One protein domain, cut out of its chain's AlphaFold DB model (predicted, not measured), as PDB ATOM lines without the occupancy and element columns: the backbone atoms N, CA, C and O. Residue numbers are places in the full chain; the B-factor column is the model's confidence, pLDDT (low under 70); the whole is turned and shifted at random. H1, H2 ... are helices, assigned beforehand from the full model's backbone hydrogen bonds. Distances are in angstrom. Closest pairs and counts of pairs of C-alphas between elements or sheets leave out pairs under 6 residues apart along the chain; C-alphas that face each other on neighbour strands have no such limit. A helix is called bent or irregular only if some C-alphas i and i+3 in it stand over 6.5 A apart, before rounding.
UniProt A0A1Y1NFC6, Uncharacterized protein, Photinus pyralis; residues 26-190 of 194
ATOM      1  N   THR A  26     295.659 355.703 389.687       82.69
ATOM      2  CA  THR A  26     295.907 354.529 390.529       82.69
ATOM      3  C   THR A  26     295.316 353.270 389.903       82.69
ATOM      4  O   THR A  26     296.034 352.283 389.727       82.69
ATOM      5  N   ASP A  27     294.047 353.307 389.499       84.88
ATOM      6  CA  ASP A  27     293.373 352.151 388.892       84.88
ATOM      7  C   ASP A  27     293.999 351.792 387.540       84.88
ATOM      8  O   ASP A  27     294.266 350.624 387.254       84.88
ATOM      9  N   SER A  28     294.325 352.806 386.735       85.94
ATOM     10  CA  SER A  28     295.007 352.627 385.449       85.94
ATOM     11  C   SER A  28     296.409 352.031 385.619       85.94
ATOM     12  O   SER A  28     296.838 351.199 384.818       85.94
ATOM     13  N   THR A  29     297.119 352.409 386.686       89.38
ATOM     14  CA  THR A  29     298.420 351.825 387.038       89.38
ATOM     15  C   THR A  29     298.274 350.353 387.405       89.38
ATOM     16  O   THR A  29     299.028 349.527 386.892       89.38
ATOM     17  N   VAL A  30     297.298 349.996 388.246       90.12
ATOM     18  CA  VAL A  30     297.048 348.599 388.638       90.12
ATOM     19  C   VAL A  30     296.696 347.738 387.425       90.12
ATOM     20  O   VAL A  30     297.258 346.653 387.267       90.12
ATOM     21  N   ASP A  31     295.833 348.221 386.533       90.44
ATOM     22  CA  ASP A  31     295.482 347.508 385.301       90.44
ATOM     23  C   ASP A  31     296.706 347.299 384.398       90.44
ATOM     24  O   ASP A  31     296.939 346.199 383.893       90.44
ATOM     25  N   CYS A  32     297.547 348.323 384.254       92.50
ATOM     26  CA  CYS A  32     298.796 348.226 383.506       92.50
ATOM     27  C   CYS A  32     299.758 347.194 384.122       92.50
ATOM     28  O   CYS A  32     300.369 346.396 383.408       92.50
ATOM     29  N   MET A  33     299.841 347.134 385.454       94.00
ATOM     30  CA  MET A  33     300.637 346.122 386.154       94.00
ATOM     31  C   MET A  33     300.068 344.711 385.995       94.00
ATOM     32  O   MET A  33     300.839 343.757 385.904       94.00
ATOM     33  N   LYS A  34     298.742 344.555 385.900       94.75
ATOM     34  CA  LYS A  34     298.097 343.272 385.572       94.75
ATOM     35  C   LYS A  34     298.400 342.823 384.141       94.75
ATOM     36  O   LYS A  34     298.536 341.626 383.910       94.75
ATOM     37  N   VAL A  35     298.579 343.748 383.195       94.19
ATOM     38  CA  VAL A  35     299.080 343.406 381.849       94.19
ATOM     39  C   VAL A  35     300.511 342.866 381.930       94.19
ATOM     40  O   VAL A  35     300.812 341.821 381.345       94.19
ATOM     41  N   ILE A  36     301.384 343.555 382.672       92.81
ATOM     42  CA  ILE A  36     302.806 343.205 382.801       92.81
ATOM     43  C   ILE A  36     302.997 341.873 383.527       92.81
ATOM     44  O   ILE A  36     303.757 341.023 383.058       92.81
ATOM     45  N   HIS A  37     302.298 341.679 384.642       93.19
ATOM     46  CA  HIS A  37     302.423 340.499 385.486       93.19
ATOM     47  C   HIS A  37     301.045 340.039 385.997       93.19
ATOM     48  O   HIS A  37     300.671 340.343 387.131       93.19
ATOM     49  N   PRO A  38     300.285 339.245 385.220       91.75
ATOM     50  CA  PRO A  38     298.892 338.904 385.536       91.75
ATOM     51  C   PRO A  38     298.684 338.292 386.923       91.75
ATOM     52  O   PRO A  38     297.749 338.656 387.632       91.75
ATOM     53  N   LYS A  39     299.591 337.405 387.347       93.75
ATOM     54  CA  LYS A  39     299.489 336.701 388.634       93.75
ATOM     55  C   LYS A  39     299.654 337.609 389.860       93.75
ATOM     56  O   LYS A  39     299.076 337.337 390.908       93.75
ATOM     57  N   HIS A  40     300.458 338.667 389.747       93.94
ATOM     58  CA  HIS A  40     300.896 339.480 390.885       93.94
ATOM     59  C   HIS A  40     300.799 340.990 390.627       93.94
ATOM     60  O   HIS A  40     301.395 341.764 391.365       93.94
ATOM     61  N   GLY A  41     300.035 341.429 389.622       91.12
ATOM     62  CA  GLY A  41     299.989 342.827 389.182       91.12
ATOM     63  C   GLY A  41     299.587 343.821 390.277       91.12
ATOM     64  O   GLY A  41     300.153 344.905 390.362       91.12
ATOM     65  N   GLU A  42     298.675 343.441 391.173       91.38
ATOM     66  CA  GLU A  42     298.296 344.283 392.321       91.38
ATOM     67  C   GLU A  42     299.441 344.430 393.326       91.38
ATOM     68  O   GLU A  42     299.761 345.530 393.772       91.38
ATOM     69  N   LEU A  43     300.106 343.315 393.640       92.50
ATOM     70  CA  LEU A  43     301.259 343.313 394.530       92.50
ATOM     71  C   LEU A  43     302.408 344.119 393.919       92.50
ATOM     72  O   LEU A  43     302.994 344.955 394.603       92.50
ATOM     73  N   LEU A  44     302.658 343.937 392.624       92.69
ATOM     74  CA  LEU A  44     303.627 344.700 391.851       92.69
ATOM     75  C   LEU A  44     303.356 346.205 391.947       92.69
ATOM     76  O   LEU A  44     304.265 346.955 392.287       92.69
ATOM     77  N   ALA A  45     302.110 346.642 391.741       91.19
ATOM     78  CA  ALA A  45     301.722 348.049 391.873       91.19
ATOM     79  C   ALA A  45     301.960 348.613 393.289       91.19
ATOM     80  O   ALA A  45     302.238 349.802 393.439       91.19
ATOM     81  N   SER A  46     301.873 347.770 394.323       90.25
ATOM     82  CA  SER A  46     301.981 348.184 395.729       90.25
ATOM     83  C   SER A  46     303.409 348.260 396.287       90.25
ATOM     84  O   SER A  46     303.624 348.938 397.291       90.25
ATOM     85  N   VAL A  47     304.398 347.612 395.654       90.19
ATOM     86  CA  VAL A  47     305.796 347.567 396.146       90.19
ATOM     87  C   VAL A  47     306.359 348.949 396.526       90.19
ATOM     88  O   VAL A  47     306.971 349.051 397.591       90.19
ATOM     89  N   PRO A  48     306.172 350.026 395.733       86.38
ATOM     90  CA  PRO A  48     306.773 351.323 396.047       86.38
ATOM     91  C   PRO A  48     306.163 352.008 397.271       86.38
ATOM     92  O   PRO A  48     306.829 352.819 397.906       86.38
ATOM     93  N   ILE A  49     304.900 351.707 397.581       89.06
ATOM     94  CA  ILE A  49     304.106 352.430 398.585       89.06
ATOM     95  C   ILE A  49     303.933 351.644 399.887       89.06
ATOM     96  O   ILE A  49     303.719 352.247 400.937       89.06
ATOM     97  N   MET A  50     304.064 350.316 399.843       90.88
ATOM     98  CA  MET A  50     303.825 349.436 400.989       90.88
ATOM     99  C   MET A  50     304.674 349.797 402.224       90.88
ATOM    100  O   MET A  50     304.096 349.879 403.311       90.88
ATOM    101  N   PRO A  51     305.987 350.106 402.108       91.69
ATOM    102  CA  PRO A  51     306.774 350.543 403.260       91.69
ATOM    103  C   PRO A  51     306.254 351.822 403.911       91.69
ATOM    104  O   PRO A  51     306.141 351.891 405.132       91.69
ATOM    105  N   GLN A  52     305.897 352.820 403.104       92.69
ATOM    106  CA  GLN A  52     305.402 354.095 403.611       92.69
ATOM    107  C   GLN A  52     304.042 353.935 404.297       92.69
ATOM    108  O   GLN A  52     303.885 354.368 405.436       92.69
ATOM    109  N   GLN A  53     303.092 353.251 403.654       92.06
ATOM    110  CA  GLN A  53     301.767 352.984 404.230       92.06
ATOM    111  C   GLN A  53     301.870 352.234 405.562       92.06
ATOM    112  O   GLN A  53     301.161 352.525 406.524       92.06
ATOM    113  N   CYS A  54     302.792 351.279 405.642       93.00
ATOM    114  CA  CYS A  54     303.097 350.555 406.866       93.00
ATOM    115  C   CYS A  54     303.609 351.480 407.980       93.00
ATOM    116  O   CYS A  54     303.114 351.415 409.107       93.00
ATOM    117  N   LEU A  55     304.581 352.347 407.678       95.06
ATOM    118  CA  LEU A  55     305.118 353.309 408.643       95.06
ATOM    119  C   LEU A  55     304.038 354.278 409.139       95.06
ATOM    120  O   LEU A  55     303.951 354.523 410.343       95.06
ATOM    121  N   GLU A  56     303.194 354.782 408.241       95.88
ATOM    122  CA  GLU A  56     302.067 355.657 408.580       95.88
ATOM    123  C   GLU A  56     301.071 354.946 409.507       95.88
ATOM    124  O   GLU A  56     300.707 355.479 410.558       95.88
ATOM    125  N   ASN A  57     300.700 353.705 409.183       96.50
ATOM    126  CA  ASN A  57     299.803 352.897 410.008       96.50
ATOM    127  C   ASN A  57     300.372 352.640 411.411       96.50
ATOM    128  O   ASN A  57     299.652 352.789 412.400       96.50
ATOM    129  N   ILE A  58     301.657 352.282 411.517       97.69
ATOM    130  CA  ILE A  58     302.319 352.072 412.814       97.69
ATOM    131  C   ILE A  58     302.373 353.380 413.610       97.69
ATOM    132  O   ILE A  58     302.050 353.385 414.796       97.69
ATOM    133  N   THR A  59     302.733 354.492 412.964       97.31
ATOM    134  CA  THR A  59     302.812 355.814 413.603       97.31
ATOM    135  C   THR A  59     301.469 356.225 414.198       97.31
ATOM    136  O   THR A  59     301.403 356.654 415.352       97.31
ATOM    137  N   ASN A  60     300.387 356.051 413.435       97.56
ATOM    138  CA  ASN A  60     299.035 356.351 413.895       97.56
ATOM    139  C   ASN A  60     298.643 355.467 415.084       97.56
ATOM    140  O   ASN A  60     298.183 355.980 416.102       97.56
ATOM    141  N   LEU A  61     298.912 354.160 415.012       97.56
ATOM    142  CA  LEU A  61     298.599 353.242 416.106       97.56
ATOM    143  C   LEU A  61     299.388 353.568 417.388       97.56
ATOM    144  O   LEU A  61     298.812 353.582 418.475       97.56
ATOM    145  N   LEU A  62     300.684 353.874 417.280       98.00
ATOM    146  CA  LEU A  62     301.508 354.302 418.417       98.00
ATOM    147  C   LEU A  62     300.941 355.563 419.078       98.00
ATOM    148  O   LEU A  62     300.850 355.632 420.306       98.00
ATOM    149  N   LYS A  63     300.537 356.553 418.272       97.75
ATOM    150  CA  LYS A  63     299.929 357.796 418.759       97.75
ATOM    151  C   LYS A  63     298.622 357.521 419.504       97.75
ATOM    152  O   LYS A  63     298.450 358.011 420.620       97.75
ATOM    153  N   ASP A  64     297.746 356.708 418.926       97.25
ATOM    154  CA  ASP A  64     296.453 356.361 419.520       97.25
ATOM    155  C   ASP A  64     296.617 355.621 420.853       97.25
ATOM    156  O   ASP A  64     295.930 355.919 421.835       97.25
ATOM    157  N   VAL A  65     297.549 354.665 420.922       97.06
ATOM    158  CA  VAL A  65     297.828 353.917 422.156       97.06
ATOM    159  C   VAL A  65     298.441 354.822 423.220       97.06
ATOM    160  O   VAL A  65     298.010 354.768 424.374       97.06
ATOM    161  N   ARG A  66     299.368 355.715 422.851       97.44
ATOM    162  CA  ARG A  66     299.942 356.692 423.787       97.44
ATOM    163  C   ARG A  66     298.861 357.566 424.414       97.44
ATOM    164  O   ARG A  66     298.794 357.649 425.637       97.44
ATOM    165  N   GLN A  67     297.985 358.153 423.597       96.06
ATOM    166  CA  GLN A  67     296.895 359.008 424.081       96.06
ATOM    167  C   GLN A  67     295.981 358.273 425.068       96.06
ATOM    168  O   GLN A  67     295.568 358.840 426.081       96.06
ATOM    169  N   ARG A  68     295.694 356.990 424.816       92.88
ATOM    170  CA  ARG A  68     294.893 356.160 425.729       92.88
ATOM    171  C   ARG A  68     295.579 355.939 427.076       92.88
ATOM    172  O   ARG A  68     294.905 356.011 428.103       92.88
ATOM    173  N   ILE A  69     296.885 355.676 427.079       94.06
ATOM    174  CA  ILE A  69     297.663 355.484 428.312       94.06
ATOM    175  C   ILE A  69     297.747 356.799 429.097       94.06
ATOM    176  O   ILE A  69     297.491 356.826 430.301       94.06
ATOM    177  N   GLU A  70     298.042 357.908 428.421       93.06
ATOM    178  CA  GLU A  70     298.131 359.235 429.039       93.06
ATOM    179  C   GLU A  70     296.798 359.679 429.651       93.06
ATOM    180  O   GLU A  70     296.781 360.185 430.774       93.06
ATOM    181  N   GLY A  71     295.673 359.399 428.983       91.12
ATOM    182  CA  GLY A  71     294.332 359.673 429.508       91.12
ATOM    183  C   GLY A  71     293.982 358.908 430.792       91.12
ATOM    184  O   GLY A  71     293.061 359.301 431.504       91.12
ATOM    185  N   ARG A  72     294.720 357.839 431.121       88.25
ATOM    186  CA  ARG A  72     294.536 357.013 432.331       88.25
ATOM    187  C   ARG A  72     295.659 357.178 433.354       88.25
ATOM    188  O   ARG A  72     295.698 356.464 434.356       88.25
ATOM    189  N   ARG A  73     296.574 358.128 433.138       83.25
ATOM    190  CA  ARG A  73     297.796 358.287 433.942       83.25
ATOM    191  C   ARG A  73     297.534 358.475 435.437       83.25
ATOM    192  O   ARG A  73     298.343 358.030 436.244       83.25
ATOM    193  N   SER A  74     296.425 359.108 435.813       83.88
ATOM    194  CA  SER A  74     296.048 359.327 437.216       83.88
ATOM    195  C   SER A  74     295.527 358.071 437.920       83.88
ATOM    196  O   SER A  74     295.618 357.998 439.141       83.88
ATOM    197  N   SER A  75     295.007 357.082 437.186       84.25
ATOM    198  CA  SER A  75     294.386 355.886 437.772       84.25
ATOM    199  C   SER A  75     295.411 354.907 438.345       84.25
ATOM    200  O   SER A  75     295.179 354.327 439.400       84.25
ATOM    201  N   ASN A  76     296.547 354.729 437.664       86.81
ATOM    202  CA  ASN A  76     297.653 353.886 438.126       86.81
ATOM    203  C   ASN A  76     298.991 354.426 437.574       86.81
ATOM    204  O   ASN A  76     299.478 353.947 436.544       86.81
ATOM    205  N   PRO A  77     299.589 355.451 438.217       88.75
ATOM    206  CA  PRO A  77     300.717 356.195 437.649       88.75
ATOM    207  C   PRO A  77     301.942 355.335 437.335       88.75
ATOM    208  O   PRO A  77     302.592 355.540 436.309       88.75
ATOM    209  N   GLN A  78     302.249 354.360 438.196       91.12
ATOM    210  CA  GLN A  78     303.399 353.481 438.001       91.12
ATOM    211  C   GLN A  78     303.157 352.493 436.857       91.12
ATOM    212  O   GLN A  78     304.039 352.314 436.018       91.12
ATOM    213  N   CYS A  79     301.964 351.894 436.779       91.25
ATOM    214  CA  CYS A  79     301.652 350.973 435.689       91.25
ATOM    215  C   CYS A  79     301.630 351.694 434.337       91.25
ATOM    216  O   CYS A  79     302.269 351.248 433.387       91.25
ATOM    217  N   MET A  80     300.994 352.869 434.262       93.00
ATOM    218  CA  MET A  80     300.951 353.658 433.026       93.00
ATOM    219  C   MET A  80     302.349 354.111 432.586       93.00
ATOM    220  O   MET A  80     302.650 354.079 431.396       93.00
ATOM    221  N   LYS A  81     303.239 354.457 433.527       93.69
ATOM    222  CA  LYS A  81     304.647 354.743 433.216       93.69
ATOM    223  C   LYS A  81     305.352 353.533 432.596       93.69
ATOM    224  O   LYS A  81     306.057 353.692 431.604       93.69
ATOM    225  N   ASN A  82     305.143 352.332 433.135       94.06
ATOM    226  CA  ASN A  82     305.732 351.110 432.580       94.06
ATOM    227  C   ASN A  82     305.217 350.815 431.159       94.06
ATOM    228  O   ASN A  82     306.002 350.423 430.296       94.06
ATOM    229  N   LEU A  83     303.924 351.031 430.895       95.31
ATOM    230  CA  LEU A  83     303.350 350.869 429.554       95.31
ATOM    231  C   LEU A  83     303.888 351.906 428.560       95.31
ATOM    232  O   LEU A  83     304.185 351.545 427.423       95.31
ATOM    233  N   LEU A  84     304.063 353.164 428.981       95.94
ATOM    234  CA  LEU A  84     304.687 354.199 428.146       95.94
ATOM    235  C   LEU A  84     306.126 353.835 427.781       95.94
ATOM    236  O   LEU A  84     306.470 353.928 426.610       95.94
ATOM    237  N   ASN A  85     306.924 353.342 428.733       96.56
ATOM    238  CA  ASN A  85     308.293 352.905 428.450       96.56
ATOM    239  C   ASN A  85     308.323 351.774 427.405       96.56
ATOM    240  O   ASN A  85     309.086 351.843 426.448       96.56
ATOM    241  N   ARG A  86     307.444 350.767 427.530       96.69
ATOM    242  CA  ARG A  86     307.317 349.692 426.524       96.69
ATOM    243  C   ARG A  86     306.923 350.238 425.150       96.69
ATOM    244  O   ARG A  86     307.418 349.765 424.130       96.69
ATOM    245  N   LEU A  87     306.020 351.218 425.111       97.31
ATOM    246  CA  LEU A  87     305.598 351.860 423.868       97.31
ATOM    247  C   LEU A  87     306.729 352.691 423.240       97.31
ATOM    248  O   LEU A  87     306.889 352.664 422.021       97.31
ATOM    249  N   ASP A  88     307.516 353.397 424.056       97.12
ATOM    250  CA  ASP A  88     308.709 354.142 423.635       97.12
ATOM    251  C   ASP A  88     309.755 353.193 423.040       97.12
ATOM    252  O   ASP A  88     310.269 353.454 421.951       97.12
ATOM    253  N   ASP A  89     310.003 352.048 423.680       96.56
ATOM    254  CA  ASP A  89     310.912 351.022 423.165       96.56
ATOM    255  C   ASP A  89     310.479 350.531 421.778       96.56
ATOM    256  O   ASP A  89     311.303 350.451 420.866       96.56
ATOM    257  N   ILE A  90     309.184 350.273 421.559       96.94
ATOM    258  CA  ILE A  90     308.673 349.909 420.227       96.94
ATOM    259  C   ILE A  90     308.859 351.074 419.241       96.94
ATOM    260  O   ILE A  90     309.364 350.878 418.129       96.94
ATOM    261  N   SER A  91     308.487 352.291 419.656       95.38
ATOM    262  CA  SER A  91     308.577 353.510 418.846       95.38
ATOM    263  C   SER A  91     310.006 353.801 418.375       95.38
ATOM    264  O   SER A  91     310.196 354.291 417.263       95.38
ATOM    265  N   ASN A  92     311.012 353.473 419.183       95.50
ATOM    266  CA  ASN A  92     312.415 353.725 418.868       95.50
ATOM    267  C   ASN A  92     312.977 352.781 417.790       95.50
ATOM    268  O   ASN A  92     313.959 353.124 417.133       95.50
ATOM    269  N   HIS A  93     312.367 351.610 417.577       94.19
ATOM    270  CA  HIS A  93     312.958 350.554 416.744       94.19
ATOM    271  C   HIS A  93     312.140 350.189 415.502       94.19
ATOM    272  O   HIS A  93     312.704 349.648 414.546       94.19
ATOM    273  N   TYR A  94     310.831 350.467 415.467       94.62
ATOM    274  CA  TYR A  94     309.970 349.976 414.382       94.62
ATOM    275  C   TYR A  94     310.390 350.487 412.994       94.62
ATOM    276  O   TYR A  94     310.401 349.714 412.037       94.62
ATOM    277  N   MET A  95     310.789 351.760 412.872       94.56
ATOM    278  CA  MET A  95     311.214 352.325 411.585       94.56
ATOM    279  C   MET A  95     312.445 351.598 411.048       94.56
ATOM    280  O   MET A  95     312.482 351.218 409.879       94.56
ATOM    281  N   ALA A  96     313.434 351.365 411.914       95.06
ATOM    282  CA  ALA A  96     314.661 350.670 411.550       95.06
ATOM    283  C   ALA A  96     314.374 349.238 411.084       95.06
ATOM    284  O   ALA A  96     314.940 348.801 410.083       95.06
ATOM    285  N   LYS A  97     313.456 348.531 411.751       94.88
ATOM    286  CA  LYS A  97     313.010 347.186 411.362       94.88
ATOM    287  C   LYS A  97     312.377 347.165 409.969       94.88
ATOM    288  O   LYS A  97     312.815 346.394 409.116       94.88
ATOM    289  N   ILE A  98     311.429 348.069 409.709       95.31
ATOM    290  CA  ILE A  98     310.747 348.190 408.412       95.31
ATOM    291  C   ILE A  98     311.722 348.553 407.281       95.31
ATOM    292  O   ILE A  98     311.717 347.922 406.225       95.31
ATOM    293  N   ILE A  99     312.609 349.524 407.507       94.00
ATOM    294  CA  ILE A  99     313.625 349.921 406.518       94.00
ATOM    295  C   ILE A  99     314.609 348.774 406.259       94.00
ATOM    296  O   ILE A  99     315.018 348.545 405.120       94.00
ATOM    297  N   THR A 100     314.985 348.035 407.304       95.56
ATOM    298  CA  THR A 100     315.920 346.912 407.185       95.56
ATOM    299  C   THR A 100     315.328 345.783 406.353       95.56
ATOM    300  O   THR A 100     316.010 345.292 405.453       95.56
ATOM    301  N   VAL A 101     314.075 345.384 406.599       95.06
ATOM    302  CA  VAL A 101     313.435 344.320 405.810       95.06
ATOM    303  C   VAL A 101     313.210 344.752 404.358       95.06
ATOM    304  O   VAL A 101     313.545 343.989 403.451       95.06
ATOM    305  N   ASP A 102     312.767 345.994 404.125       93.94
ATOM    306  CA  ASP A 102     312.597 346.561 402.780       93.94
ATOM    307  C   ASP A 102     313.913 346.521 401.989       93.94
ATOM    308  O   ASP A 102     313.988 345.949 400.896       93.94
ATOM    309  N   ARG A 103     314.989 347.051 402.583       94.94
ATOM    310  CA  ARG A 103     316.321 347.060 401.972       94.94
ATOM    311  C   ARG A 103     316.861 345.650 401.760       94.94
ATOM    312  O   ARG A 103     317.430 345.378 400.707       94.94
ATOM    313  N   SER A 104     316.711 344.764 402.745       96.06
ATOM    314  CA  SER A 104     317.250 343.401 402.691       96.06
ATOM    315  C   SER A 104     316.655 342.614 401.527       96.06
ATOM    316  O   SER A 104     317.404 342.035 400.737       96.06
ATOM    317  N   VAL A 105     315.328 342.640 401.364       94.94
ATOM    318  CA  VAL A 105     314.674 341.921 400.264       94.94
ATOM    319  C   VAL A 105     315.033 342.541 398.916       94.94
ATOM    320  O   VAL A 105     315.443 341.813 398.012       94.94
ATOM    321  N   LYS A 106     314.963 343.872 398.783       94.69
ATOM    322  CA  LYS A 106     315.334 344.560 397.534       94.69
ATOM    323  C   LYS A 106     316.775 344.270 397.122       94.69
ATOM    324  O   LYS A 106     317.034 344.061 395.944       94.69
ATOM    325  N   GLN A 107     317.702 344.198 398.078       96.12
ATOM    326  CA  GLN A 107     319.101 343.886 397.792       96.12
ATOM    327  C   GLN A 107     319.296 342.436 397.332       96.12
ATOM    328  O   GLN A 107     320.084 342.198 396.417       96.12
ATOM    329  N   ARG A 108     318.587 341.469 397.934       95.75
ATOM    330  CA  ARG A 108     318.625 340.060 397.492       95.75
ATOM    331  C   ARG A 108     318.095 339.888 396.068       95.75
ATOM    332  O   ARG A 108     318.616 339.068 395.325       95.75
ATOM    333  N   PHE A 109     317.096 340.684 395.695       95.56
ATOM    334  CA  PHE A 109     316.435 340.645 394.391       95.56
ATOM    335  C   PHE A 109     316.765 341.874 393.537       95.56
ATOM    336  O   PHE A 109     315.899 342.374 392.821       95.56
ATOM    337  N   ILE A 110     318.000 342.383 393.602       94.81
ATOM    338  CA  ILE A 110     318.342 343.686 393.010       94.81
ATOM    339  C   ILE A 110     318.027 343.761 391.511       94.81
ATOM    340  O   ILE A 110     317.442 344.744 391.072       94.81
ATOM    341  N   SER A 111     318.305 342.702 390.743       93.69
ATOM    342  CA  SER A 111     317.999 342.655 389.307       93.69
ATOM    343  C   SER A 111     316.496 342.759 389.036       93.69
ATOM    344  O   SER A 111     316.071 343.600 388.245       93.69
ATOM    345  N   ALA A 112     315.681 341.962 389.739       94.31
ATOM    346  CA  ALA A 112     314.223 341.998 389.620       94.31
ATOM    347  C   ALA A 112     313.659 343.350 390.077       94.31
ATOM    348  O   ALA A 112     312.836 343.940 389.383       94.31
ATOM    349  N   TYR A 113     314.145 343.880 391.201       93.81
ATOM    350  CA  TYR A 113     313.724 345.173 391.731       93.81
ATOM    351  C   TYR A 113     314.051 346.326 390.773       93.81
ATOM    352  O   TYR A 113     313.185 347.156 390.499       93.81
ATOM    353  N   THR A 114     315.265 346.370 390.221       92.81
ATOM    354  CA  THR A 114     315.663 347.385 389.237       92.81
ATOM    355  C   THR A 114     314.829 347.280 387.961       92.81
ATOM    356  O   THR A 114     314.335 348.297 387.473       92.81
ATOM    357  N   ALA A 115     314.616 346.069 387.444       92.62
ATOM    358  CA  ALA A 115     313.810 345.856 386.243       92.62
ATOM    359  C   ALA A 115     312.345 346.277 386.452       92.62
ATOM    360  O   ALA A 115     311.781 347.004 385.631       92.62
ATOM    361  N   VAL A 116     311.757 345.914 387.595       91.94
ATOM    362  CA  VAL A 116     310.427 346.369 388.021       91.94
ATOM    363  C   VAL A 116     310.372 347.892 388.149       91.94
ATOM    364  O   VAL A 116     309.419 348.504 387.670       91.94
ATOM    365  N   GLY A 117     311.390 348.520 388.742       92.06
ATOM    366  CA  GLY A 117     311.474 349.977 388.862       92.06
ATOM    367  C   GLY A 117     311.452 350.677 387.500       92.06
ATOM    368  O   GLY A 117     310.700 351.632 387.306       92.06
ATOM    369  N   ASN A 118     312.196 350.157 386.524       91.88
ATOM    370  CA  ASN A 118     312.182 350.674 385.154       91.88
ATOM    371  C   ASN A 118     310.818 350.466 384.478       91.88
ATOM    372  O   ASN A 118     310.291 351.387 383.850       91.88
ATOM    373  N   ALA A 119     310.206 349.291 384.654       92.56
ATOM    374  CA  ALA A 119     308.864 349.022 384.147       92.56
ATOM    375  C   ALA A 119     307.827 349.980 384.757       92.56
ATOM    376  O   ALA A 119     306.990 350.507 384.030       92.56
ATOM    377  N   MET A 120     307.918 350.288 386.054       92.25
ATOM    378  CA  MET A 120     307.051 351.262 386.730       92.25
ATOM    379  C   MET A 120     307.166 352.670 386.154       92.25
ATOM    380  O   MET A 120     306.147 353.345 385.991       92.25
ATOM    381  N   VAL A 121     308.380 353.111 385.816       92.81
ATOM    382  CA  VAL A 121     308.577 354.382 385.102       92.81
ATOM    383  C   VAL A 121     307.859 354.331 383.752       92.81
ATOM    384  O   VAL A 121     307.086 355.238 383.446       92.81
ATOM    385  N   GLY A 122     308.021 353.243 382.992       93.50
ATOM    386  CA  GLY A 122     307.300 353.013 381.738       93.50
ATOM    387  C   GLY A 122     305.777 353.077 381.901       93.50
ATOM    388  O   GLY A 122     305.116 353.849 381.208       93.50
ATOM    389  N   VAL A 123     305.215 352.353 382.874       92.75
ATOM    390  CA  VAL A 123     303.776 352.372 383.192       92.75
ATOM    391  C   VAL A 123     303.287 353.784 383.483       92.75
ATOM    392  O   VAL A 123     302.284 354.213 382.917       92.75
ATOM    393  N   ARG A 124     304.012 354.541 384.308       91.19
ATOM    394  CA  ARG A 124     303.653 355.926 384.627       91.19
ATOM    395  C   ARG A 124     303.600 356.794 383.368       91.19
ATOM    396  O   ARG A 124     302.651 357.551 383.197       91.19
ATOM    397  N   THR A 125     304.552 356.629 382.445       91.88
ATOM    398  CA  THR A 125     304.506 357.333 381.150       91.88
ATOM    399  C   THR A 125     303.362 356.878 380.243       91.88
ATOM    400  O   THR A 125     302.950 357.643 379.375       91.88
ATOM    401  N   CYS A 126     302.838 355.660 380.412       90.75
ATOM    402  CA  CYS A 126     301.653 355.192 379.695       90.75
ATOM    403  C   CYS A 126     300.369 355.806 380.267       90.75
ATOM    404  O   CYS A 126     299.527 356.266 379.499       90.75
ATOM    405  N   VAL A 127     300.235 355.820 381.597       88.50
ATOM    406  CA  VAL A 127     299.018 356.243 382.311       88.50
ATOM    407  C   VAL A 127     298.837 357.761 382.283       88.50
ATOM    408  O   VAL A 127     297.731 358.237 382.065       88.50
ATOM    409  N   TRP A 128     299.916 358.536 382.411       85.56
ATOM    410  CA  TRP A 128     299.844 360.003 382.492       85.56
ATOM    411  C   TRP A 128     299.663 360.723 381.151       85.56
ATOM    412  O   TRP A 128     299.792 361.945 381.078       85.56
ATOM    413  N   LYS A 129     299.378 360.002 380.061       81.25
ATOM    414  CA  LYS A 129     299.151 360.635 378.758       81.25
ATOM    415  C   LYS A 129     297.741 361.233 378.694       81.25
ATOM    416  O   LYS A 129     296.776 360.464 378.653       81.25
ATOM    417  N   PRO A 130     297.603 362.569 378.587       73.25
ATOM    418  CA  PRO A 130     296.296 363.211 378.545       73.25
ATOM    419  C   PRO A 130     295.475 362.704 377.354       73.25
ATOM    420  O   PRO A 130     296.008 362.495 376.263       73.25
ATOM    421  N   HIS A 131     294.174 362.505 377.573       73.75
ATOM    422  CA  HIS A 131     293.202 362.085 376.552       73.75
ATOM    423  C   HIS A 131     293.514 360.748 375.850       73.75
ATOM    424  O   HIS A 131     293.072 360.516 374.721       73.75
ATOM    425  N   SER A 132     294.268 359.849 376.492       80.50
ATOM    426  CA  SER A 132     294.504 358.505 375.951       80.50
ATOM    427  C   SER A 132     293.284 357.602 376.136       80.50
ATOM    428  O   SER A 132     292.672 357.569 377.203       80.50
ATOM    429  N   SER A 133     292.947 356.835 375.099       86.06
ATOM    430  CA  SER A 133     291.954 355.764 375.205       86.06
ATOM    431  C   SER A 133     292.512 354.583 376.006       86.06
ATOM    432  O   SER A 133     293.730 354.361 376.031       86.06
ATOM    433  N   CYS A 134     291.627 353.782 376.605       84.19
ATOM    434  CA  CYS A 134     292.003 352.550 377.315       84.19
ATOM    435  C   CYS A 134     292.869 351.616 376.451       84.19
ATOM    436  O   CYS A 134     293.863 351.071 376.921       84.19
ATOM    437  N   GLU A 135     292.539 351.488 375.163       87.44
ATOM    438  CA  GLU A 135     293.276 350.653 374.207       87.44
ATOM    439  C   GLU A 135     294.720 351.142 373.991       87.44
ATOM    440  O   GLU A 135     295.661 350.343 373.958       87.44
ATOM    441  N   LYS A 136     294.928 352.466 373.909       90.19
ATOM    442  CA  LYS A 136     296.271 353.056 373.786       90.19
ATOM    443  C   LYS A 136     297.103 352.818 375.040       90.19
ATOM    444  O   LYS A 136     298.288 352.499 374.929       90.19
ATOM    445  N   ILE A 137     296.493 352.948 376.219       88.88
ATOM    446  CA  ILE A 137     297.151 352.647 377.496       88.88
ATOM    447  C   ILE A 137     297.527 351.163 377.534       88.88
ATOM    448  O   ILE A 137     298.693 350.845 377.749       88.88
ATOM    449  N   GLN A 138     296.602 350.256 377.223       91.00
ATOM    450  CA  GLN A 138     296.848 348.810 377.227       91.00
ATOM    451  C   GLN A 138     297.947 348.386 376.239       91.00
ATOM    452  O   GLN A 138     298.805 347.562 376.574       91.00
ATOM    453  N   THR A 139     297.968 348.978 375.044       94.06
ATOM    454  CA  THR A 139     299.031 348.752 374.050       94.06
ATOM    455  C   THR A 139     300.384 349.219 374.589       94.06
ATOM    456  O   THR A 139     301.376 348.499 374.490       94.06
ATOM    457  N   CYS A 140     300.424 350.388 375.234       94.75
ATOM    458  CA  CYS A 140     301.630 350.910 375.875       94.75
ATOM    459  C   CYS A 140     302.120 349.991 377.010       94.75
ATOM    460  O   CYS A 140     303.293 349.628 377.043       94.75
ATOM    461  N   CYS A 141     301.222 349.527 377.884       94.62
ATOM    462  CA  CYS A 141     301.530 348.568 378.951       94.62
ATOM    463  C   CYS A 141     302.093 347.249 378.409       94.62
ATOM    464  O   CYS A 141     303.033 346.686 378.969       94.62
ATOM    465  N   SER A 142     301.551 346.773 377.286       96.12
ATOM    466  CA  SER A 142     302.041 345.571 376.606       96.12
ATOM    467  C   SER A 142     303.448 345.777 376.040       96.12
ATOM    468  O   SER A 142     304.278 344.878 376.132       96.12
ATOM    469  N   ALA A 143     303.760 346.969 375.524       96.12
ATOM    470  CA  ALA A 143     305.115 347.307 375.092       96.12
ATOM    471  C   ALA A 143     306.104 347.348 376.272       96.12
ATOM    472  O   ALA A 143     307.207 346.816 376.156       96.12
ATOM    473  N   VAL A 144     305.694 347.898 377.423       95.69
ATOM    474  CA  VAL A 144     306.500 347.866 378.660       95.69
ATOM    475  C   VAL A 144     306.769 346.425 379.095       95.69
ATOM    476  O   VAL A 144     307.912 346.089 379.393       95.69
ATOM    477  N   LYS A 145     305.748 345.555 379.074       95.50
ATOM    478  CA  LYS A 145     305.902 344.120 379.356       95.50
ATOM    479  C   LYS A 145     306.928 343.471 378.428       95.50
ATOM    480  O   LYS A 145     307.824 342.780 378.900       95.50
ATOM    481  N   SER A 146     306.792 343.682 377.122       94.25
ATOM    482  CA  SER A 146     307.709 343.108 376.138       94.25
ATOM    483  C   SER A 146     309.141 343.570 376.382       94.25
ATOM    484  O   SER A 146     310.041 342.740 376.377       94.25
ATOM    485  N   GLY A 147     309.352 344.860 376.665       93.38
ATOM    486  CA  GLY A 147     310.672 345.398 376.998       93.38
ATOM    487  C   GLY A 147     311.256 344.805 378.284       93.38
ATOM    488  O   GLY A 147     312.424 344.435 378.303       93.38
ATOM    489  N   LEU A 148     310.438 344.647 379.330       92.94
ATOM    490  CA  LEU A 148     310.855 344.062 380.610       92.94
ATOM    491  C   LEU A 148     311.434 342.648 380.450       92.94
ATOM    492  O   LEU A 148     312.404 342.309 381.125       92.94
ATOM    493  N   TYR A 149     310.858 341.837 379.561       93.06
ATOM    494  CA  TYR A 149     311.250 340.436 379.376       93.06
ATOM    495  C   TYR A 149     312.104 340.178 378.119       93.06
ATOM    496  O   TYR A 149     312.462 339.028 377.858       93.06
ATOM    497  N   ALA A 150     312.449 341.209 377.337       88.00
ATOM    498  CA  ALA A 150     313.190 341.058 376.080       88.00
ATOM    499  C   ALA A 150     314.653 340.638 376.292       88.00
ATOM    500  O   ALA A 150     315.135 339.718 375.628       88.00
ATOM    501  N   ASP A 151     315.340 341.261 377.252       74.12
ATOM    502  CA  ASP A 151     316.793 341.108 377.416       74.12
ATOM    503  C   ASP A 151     317.190 339.884 378.265       74.12
ATOM    504  O   ASP A 151     318.373 339.668 378.527       74.12
ATOM    505  N   ARG A 152     316.215 339.066 378.703       75.12
ATOM    506  CA  ARG A 152     316.384 337.856 379.546       75.12
ATOM    507  C   ARG A 152     317.193 338.055 380.836       75.12
ATOM    508  O   ARG A 152     317.603 337.082 381.462       75.12
ATOM    509  N   THR A 153     317.411 339.298 381.250       82.94
ATOM    510  CA  THR A 153     318.086 339.653 382.506       82.94
ATOM    511  C   THR A 153     317.230 339.335 383.728       82.94
ATOM    512  O   THR A 153     317.767 339.127 384.814       82.94
ATOM    513  N   VAL A 154     315.908 339.287 383.542       91.44
ATOM    514  CA  VAL A 154     314.913 338.876 384.532       91.44
ATOM    515  C   VAL A 154     313.834 338.033 383.862       91.44
ATOM    516  O   VAL A 154     313.453 338.275 382.713       91.44
ATOM    517  N   THR A 155     313.324 337.046 384.586       93.69
ATOM    518  CA  THR A 155     312.183 336.223 384.174       93.69
ATOM    519  C   THR A 155     310.917 336.611 384.941       93.69
ATOM    520  O   THR A 155     310.966 337.291 385.967       93.69
ATOM    521  N   GLU A 156     309.754 336.164 384.460       92.88
ATOM    522  CA  GLU A 156     308.493 336.304 385.208       92.88
ATOM    523  C   GLU A 156     308.563 335.581 386.567       92.88
ATOM    524  O   GLU A 156     307.989 336.040 387.558       92.88
ATOM    525  N   GLU A 157     309.319 334.482 386.643       94.50
ATOM    526  CA  GLU A 157     309.560 333.750 387.885       94.50
ATOM    527  C   GLU A 157     310.418 334.557 388.870       94.50
ATOM    528  O   GLU A 157     310.062 334.644 390.044       94.50
ATOM    529  N   ASP A 158     311.482 335.224 388.410       94.88
ATOM    530  CA  ASP A 158     312.317 336.079 389.268       94.88
ATOM    531  C   ASP A 158     311.504 337.208 389.906       94.88
ATOM    532  O   ASP A 158     311.633 337.487 391.102       94.88
ATOM    533  N   ILE A 159     310.629 337.840 389.116       95.31
ATOM    534  CA  ILE A 159     309.737 338.892 389.607       95.31
ATOM    535  C   ILE A 159     308.703 338.305 390.570       95.31
ATOM    536  O   ILE A 159     308.484 338.874 391.639       95.31
ATOM    537  N   SER A 160     308.106 337.154 390.254       96.44
ATOM    538  CA  SER A 160     307.179 336.470 391.166       96.44
ATOM    539  C   SER A 160     307.834 336.159 392.513       96.44
ATOM    540  O   SER A 160     307.263 336.469 393.562       96.44
ATOM    541  N   ASN A 161     309.044 335.602 392.495       97.25
ATOM    542  CA  ASN A 161     309.805 335.253 393.691       97.25
ATOM    543  C   ASN A 161     310.143 336.494 394.522       97.25
ATOM    544  O   ASN A 161     309.937 336.487 395.736       97.25
ATOM    545  N   PHE A 162     310.570 337.581 393.871       96.56
ATOM    546  CA  PHE A 162     310.769 338.870 394.530       96.56
ATOM    547  C   PHE A 162     309.494 339.351 395.229       96.56
ATOM    548  O   PHE A 162     309.531 339.672 396.414       96.56
ATOM    549  N   LEU A 163     308.364 339.394 394.519       96.38
ATOM    550  CA  LEU A 163     307.107 339.918 395.054       96.38
ATOM    551  C   LEU A 163     306.597 339.081 396.235       96.38
ATOM    552  O   LEU A 163     306.187 339.638 397.257       96.38
ATOM    553  N   ILE A 164     306.649 337.752 396.120       96.44
ATOM    554  CA  ILE A 164     306.236 336.825 397.184       96.44
ATOM    555  C   ILE A 164     307.119 336.999 398.419       96.44
ATOM    556  O   ILE A 164     306.594 337.135 399.527       96.44
ATOM    557  N   GLU A 165     308.440 337.025 398.243       96.88
ATOM    558  CA  GLU A 165     309.377 337.200 399.350       96.88
ATOM    559  C   GLU A 165     309.210 338.579 399.994       96.88
ATOM    560  O   GLU A 165     309.155 338.684 401.219       96.88
ATOM    561  N   PHE A 166     309.049 339.629 399.184       95.19
ATOM    562  CA  PHE A 166     308.809 340.988 399.658       95.19
ATOM    563  C   PHE A 166     307.572 341.044 400.541       95.19
ATOM    564  O   PHE A 166     307.674 341.418 401.706       95.19
ATOM    565  N   LYS A 167     306.426 340.567 400.046       95.44
ATOM    566  CA  LYS A 167     305.187 340.514 400.832       95.44
ATOM    567  C   LYS A 167     305.352 339.689 402.108       95.44
ATOM    568  O   LYS A 167     304.855 340.083 403.158       95.44
ATOM    569  N   THR A 168     306.025 338.546 402.021       96.12
ATOM    570  CA  THR A 168     306.150 337.604 403.139       96.12
ATOM    571  C   THR A 168     307.019 338.168 404.254       96.12
ATOM    572  O   THR A 168     306.604 338.176 405.410       96.12
ATOM    573  N   GLN A 169     308.224 338.638 403.932       95.62
ATOM    574  CA  GLN A 169     309.150 339.164 404.936       95.62
ATOM    575  C   GLN A 169     308.637 340.481 405.511       95.62
ATOM    576  O   GLN A 169     308.656 340.677 406.725       95.62
ATOM    577  N   PHE A 170     308.119 341.355 404.646       93.62
ATOM    578  CA  PHE A 170     307.565 342.630 405.068       93.62
ATOM    579  C   PHE A 170     306.329 342.441 405.958       93.62
ATOM    580  O   PHE A 170     306.243 343.045 407.024       93.62
ATOM    581  N   GLY A 171     305.411 341.549 405.567       94.06
ATOM    582  CA  GLY A 171     304.220 341.217 406.351       94.06
ATOM    583  C   GLY A 171     304.561 340.656 407.732       94.06
ATOM    584  O   GLY A 171     304.005 341.113 408.722       94.06
ATOM    585  N   LYS A 172     305.541 339.745 407.822       96.50
ATOM    586  CA  LYS A 172     306.005 339.197 409.107       96.50
ATOM    587  C   LYS A 172     306.495 340.282 410.068       96.50
ATOM    588  O   LYS A 172     306.099 340.282 411.233       96.50
ATOM    589  N   GLU A 173     307.350 341.193 409.600       96.50
ATOM    590  CA  GLU A 173     307.878 342.252 410.469       96.50
ATOM    591  C   GLU A 173     306.783 343.260 410.848       96.50
ATOM    592  O   GLU A 173     306.682 343.651 412.011       96.50
ATOM    593  N   TYR A 174     305.920 343.629 409.895       96.00
ATOM    594  CA  TYR A 174     304.771 344.495 410.152       96.00
ATOM    595  C   TYR A 174     303.844 343.916 411.224       96.00
ATOM    596  O   TYR A 174     303.563 344.584 412.220       96.00
ATOM    597  N   ASP A 175     303.421 342.662 411.061       97.25
ATOM    598  CA  ASP A 175     302.524 341.987 411.996       97.25
ATOM    599  C   ASP A 175     303.162 341.867 413.384       97.25
ATOM    600  O   ASP A 175     302.498 342.108 414.395       97.25
ATOM    601  N   SER A 176     304.465 341.575 413.460       97.44
ATOM    602  CA  SER A 176     305.197 341.537 414.730       97.44
ATOM    603  C   SER A 176     305.154 342.880 415.465       97.44
ATOM    604  O   SER A 176     304.946 342.903 416.684       97.44
ATOM    605  N   ILE A 177     305.346 343.993 414.755       97.88
ATOM    606  CA  ILE A 177     305.305 345.338 415.342       97.88
ATOM    607  C   ILE A 177     303.881 345.675 415.787       97.88
ATOM    608  O   ILE A 177     303.675 346.098 416.924       97.88
ATOM    609  N   ILE A 178     302.892 345.460 414.917       97.81
ATOM    610  CA  ILE A 178     301.486 345.760 415.207       97.81
ATOM    611  C   ILE A 178     300.996 344.971 416.419       97.81
ATOM    612  O   ILE A 178     300.348 345.549 417.293       97.81
ATOM    613  N   ASN A 179     301.326 343.684 416.506       97.75
ATOM    614  CA  ASN A 179     300.949 342.858 417.648       97.75
ATOM    615  C   ASN A 179     301.609 343.360 418.937       97.75
ATOM    616  O   ASN A 179     300.912 343.543 419.927       97.75
ATOM    617  N   SER A 180     302.891 343.738 418.898       97.69
ATOM    618  CA  SER A 180     303.576 344.318 420.066       97.69
ATOM    619  C   SER A 180     302.890 345.594 420.579       97.69
ATOM    620  O   SER A 180     302.784 345.812 421.785       97.69
ATOM    621  N   ILE A 181     302.389 346.443 419.674       98.00
ATOM    622  CA  ILE A 181     301.651 347.660 420.049       98.00
ATOM    623  C   ILE A 181     300.261 347.311 420.603       98.00
ATOM    624  O   ILE A 181     299.818 347.906 421.588       98.00
ATOM    625  N   ARG A 182     299.573 346.337 419.996       96.56
ATOM    626  CA  ARG A 182     298.261 345.850 420.455       96.56
ATOM    627  C   ARG A 182     298.328 345.169 421.818       96.56
ATOM    628  O   ARG A 182     297.373 345.286 422.583       96.56
ATOM    629  N   ASP A 183     299.438 344.524 422.149       95.94
ATOM    630  CA  ASP A 183     299.655 343.949 423.476       95.94
ATOM    631  C   ASP A 183     299.715 345.062 424.530       95.94
ATOM    632  O   ASP A 183     298.971 345.032 425.508       95.94
ATOM    633  N   VAL A 184     300.489 346.126 424.276       95.88
ATOM    634  CA  VAL A 184     300.520 347.314 425.153       95.88
ATOM    635  C   VAL A 184     299.137 347.966 425.261       95.88
ATOM    636  O   VAL A 184     298.716 348.368 426.347       95.88
ATOM    637  N   GLN A 185     298.400 348.056 424.152       94.94
ATOM    638  CA  GLN A 185     297.031 348.571 424.149       94.94
ATOM    639  C   GLN A 185     296.091 347.720 425.012       94.94
ATOM    640  O   GLN A 185     295.260 348.269 425.737       94.94
ATOM    641  N   SER A 186     296.206 346.397 424.923       93.38
ATOM    642  CA  SER A 186     295.386 345.453 425.682       93.38
ATOM    643  C   SER A 186     295.688 345.553 427.175       93.38
ATOM    644  O   SER A 186     294.758 345.647 427.978       93.38
ATOM    645  N   ASP A 187     296.965 345.665 427.540       91.69
ATOM    646  CA  ASP A 187     297.405 345.863 428.923       91.69
ATOM    647  C   ASP A 187     296.900 347.194 429.503       91.69
ATOM    648  O   ASP A 187     296.506 347.253 430.664       91.69
ATOM    649  N   ALA A 188     296.823 348.254 428.690       88.06
ATOM    650  CA  ALA A 188     296.268 349.545 429.110       88.06
ATOM    651  C   ALA A 188     294.746 349.507 429.367       88.06
ATOM    652  O   ALA A 188     294.198 350.371 430.066       88.06
ATOM    653  N   ILE A 189     294.041 348.547 428.759       85.56
ATOM    654  CA  ILE A 189     292.590 348.359 428.904       85.56
ATOM    655  C   ILE A 189     292.274 347.376 430.035       85.56
ATOM    656  O   ILE A 189     291.258 347.546 430.717       85.56
ATOM    657  N   SER A 190     293.130 346.373 430.222       80.31
ATOM    658  CA  SER A 190     292.988 345.329 431.225       80.31
ATOM    659  C   SER A 190     293.044 345.891 432.647       80.31
ATOM    660  O   SER A 190     293.918 346.685 432.972       80.31
TER     661      SER A 190
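AT A GLANCE: This is residues 26 to 190 of the 194 residues of an uncharacterized protein of Photinus pyralis (UniProt A0A1Y1NFC6). Three long helices, H3, the bent H4 and H7, lie side by side as an elongated bundle, and a head of four helices, H1, H2, H5 and H6, sits at one end. In the head, H5 and H6 form a hairpin set across the end of H7, with H1 packed on both. The printed part has 165 residues, with seven named helices in the order H1 to H7 and no named strand; the class is all helix. The whole is loose, with a radius of gyration of the C-alphas of 20.9 A, and spans 64 by 36 by 20 A.

HOW THE PARTS SIT: H1, residues 26 to 36, touches H2, residues 41 to 46, with the C-alphas of Lys 34 and Gly 41 closest at 4.1 A. H2 and H3, residues 50 to 70, meet only through their link. H4, residues 77 to 108, was assigned as one helix by its hydrogen bonds but is bent: C-alphas 92 and 95 are 7.5 A apart. Its arms, H4a, residues 77 to 92, and H4b, residues 95 to 108, stand at a shallow tilt of 26 degrees. H3 and H4a are a helical hairpin, at 12 degrees; the closest C-alphas are those of Ile 69 and Met 80, 6.0 A apart. H5, residues 110 to 127, and H6, residues 134 to 150, are another helical hairpin, with a shallow tilt of 21 degrees and C-alphas 126 and 137 closest at 5.6 A. H1 touches H6, with the C-alphas of Ile 36 and Lys 145 closest at 4.7 A. H7, residues 156 to 189, makes a bundle, helices side by side, with H3, H4a and H4b. It runs the same way as H3 at 3 degrees, closest at C-alphas 65 and 185, 5.8 A. It touches H4b, opposite ways at 14 degrees, closest at C-alphas 105 and 166, 6.0 A. H5 and H7 touch about perpendicular, at 89 degrees, with C-alphas 112 and 159 closest at 5.5 A. H1 and H3 are apart. In H1, H2, H3, H4a, H4b, H5, H6 and H7 every O i to N i+4 pair is within hydrogen-bond range.

IN THESE COORDINATES: H1 begins at C-alpha 26, (295.907, 354.529, 390.529). H3 is 30.3 A long, H4a 22.3 A, H4b 20.1 A, H5 25.4 A and H6 24.1 A. H7, the longest helix, measures 48.0 A and ends at C-alpha 189, (292.590, 348.359, 428.904).

THE WHOLE: The C-alphas farthest apart, those of Ser 75 and Ala 150, are 66.2 A apart. The printed part has no cut and no long link. Its mean pLDDT is 92.6, and no printed residue is under 70.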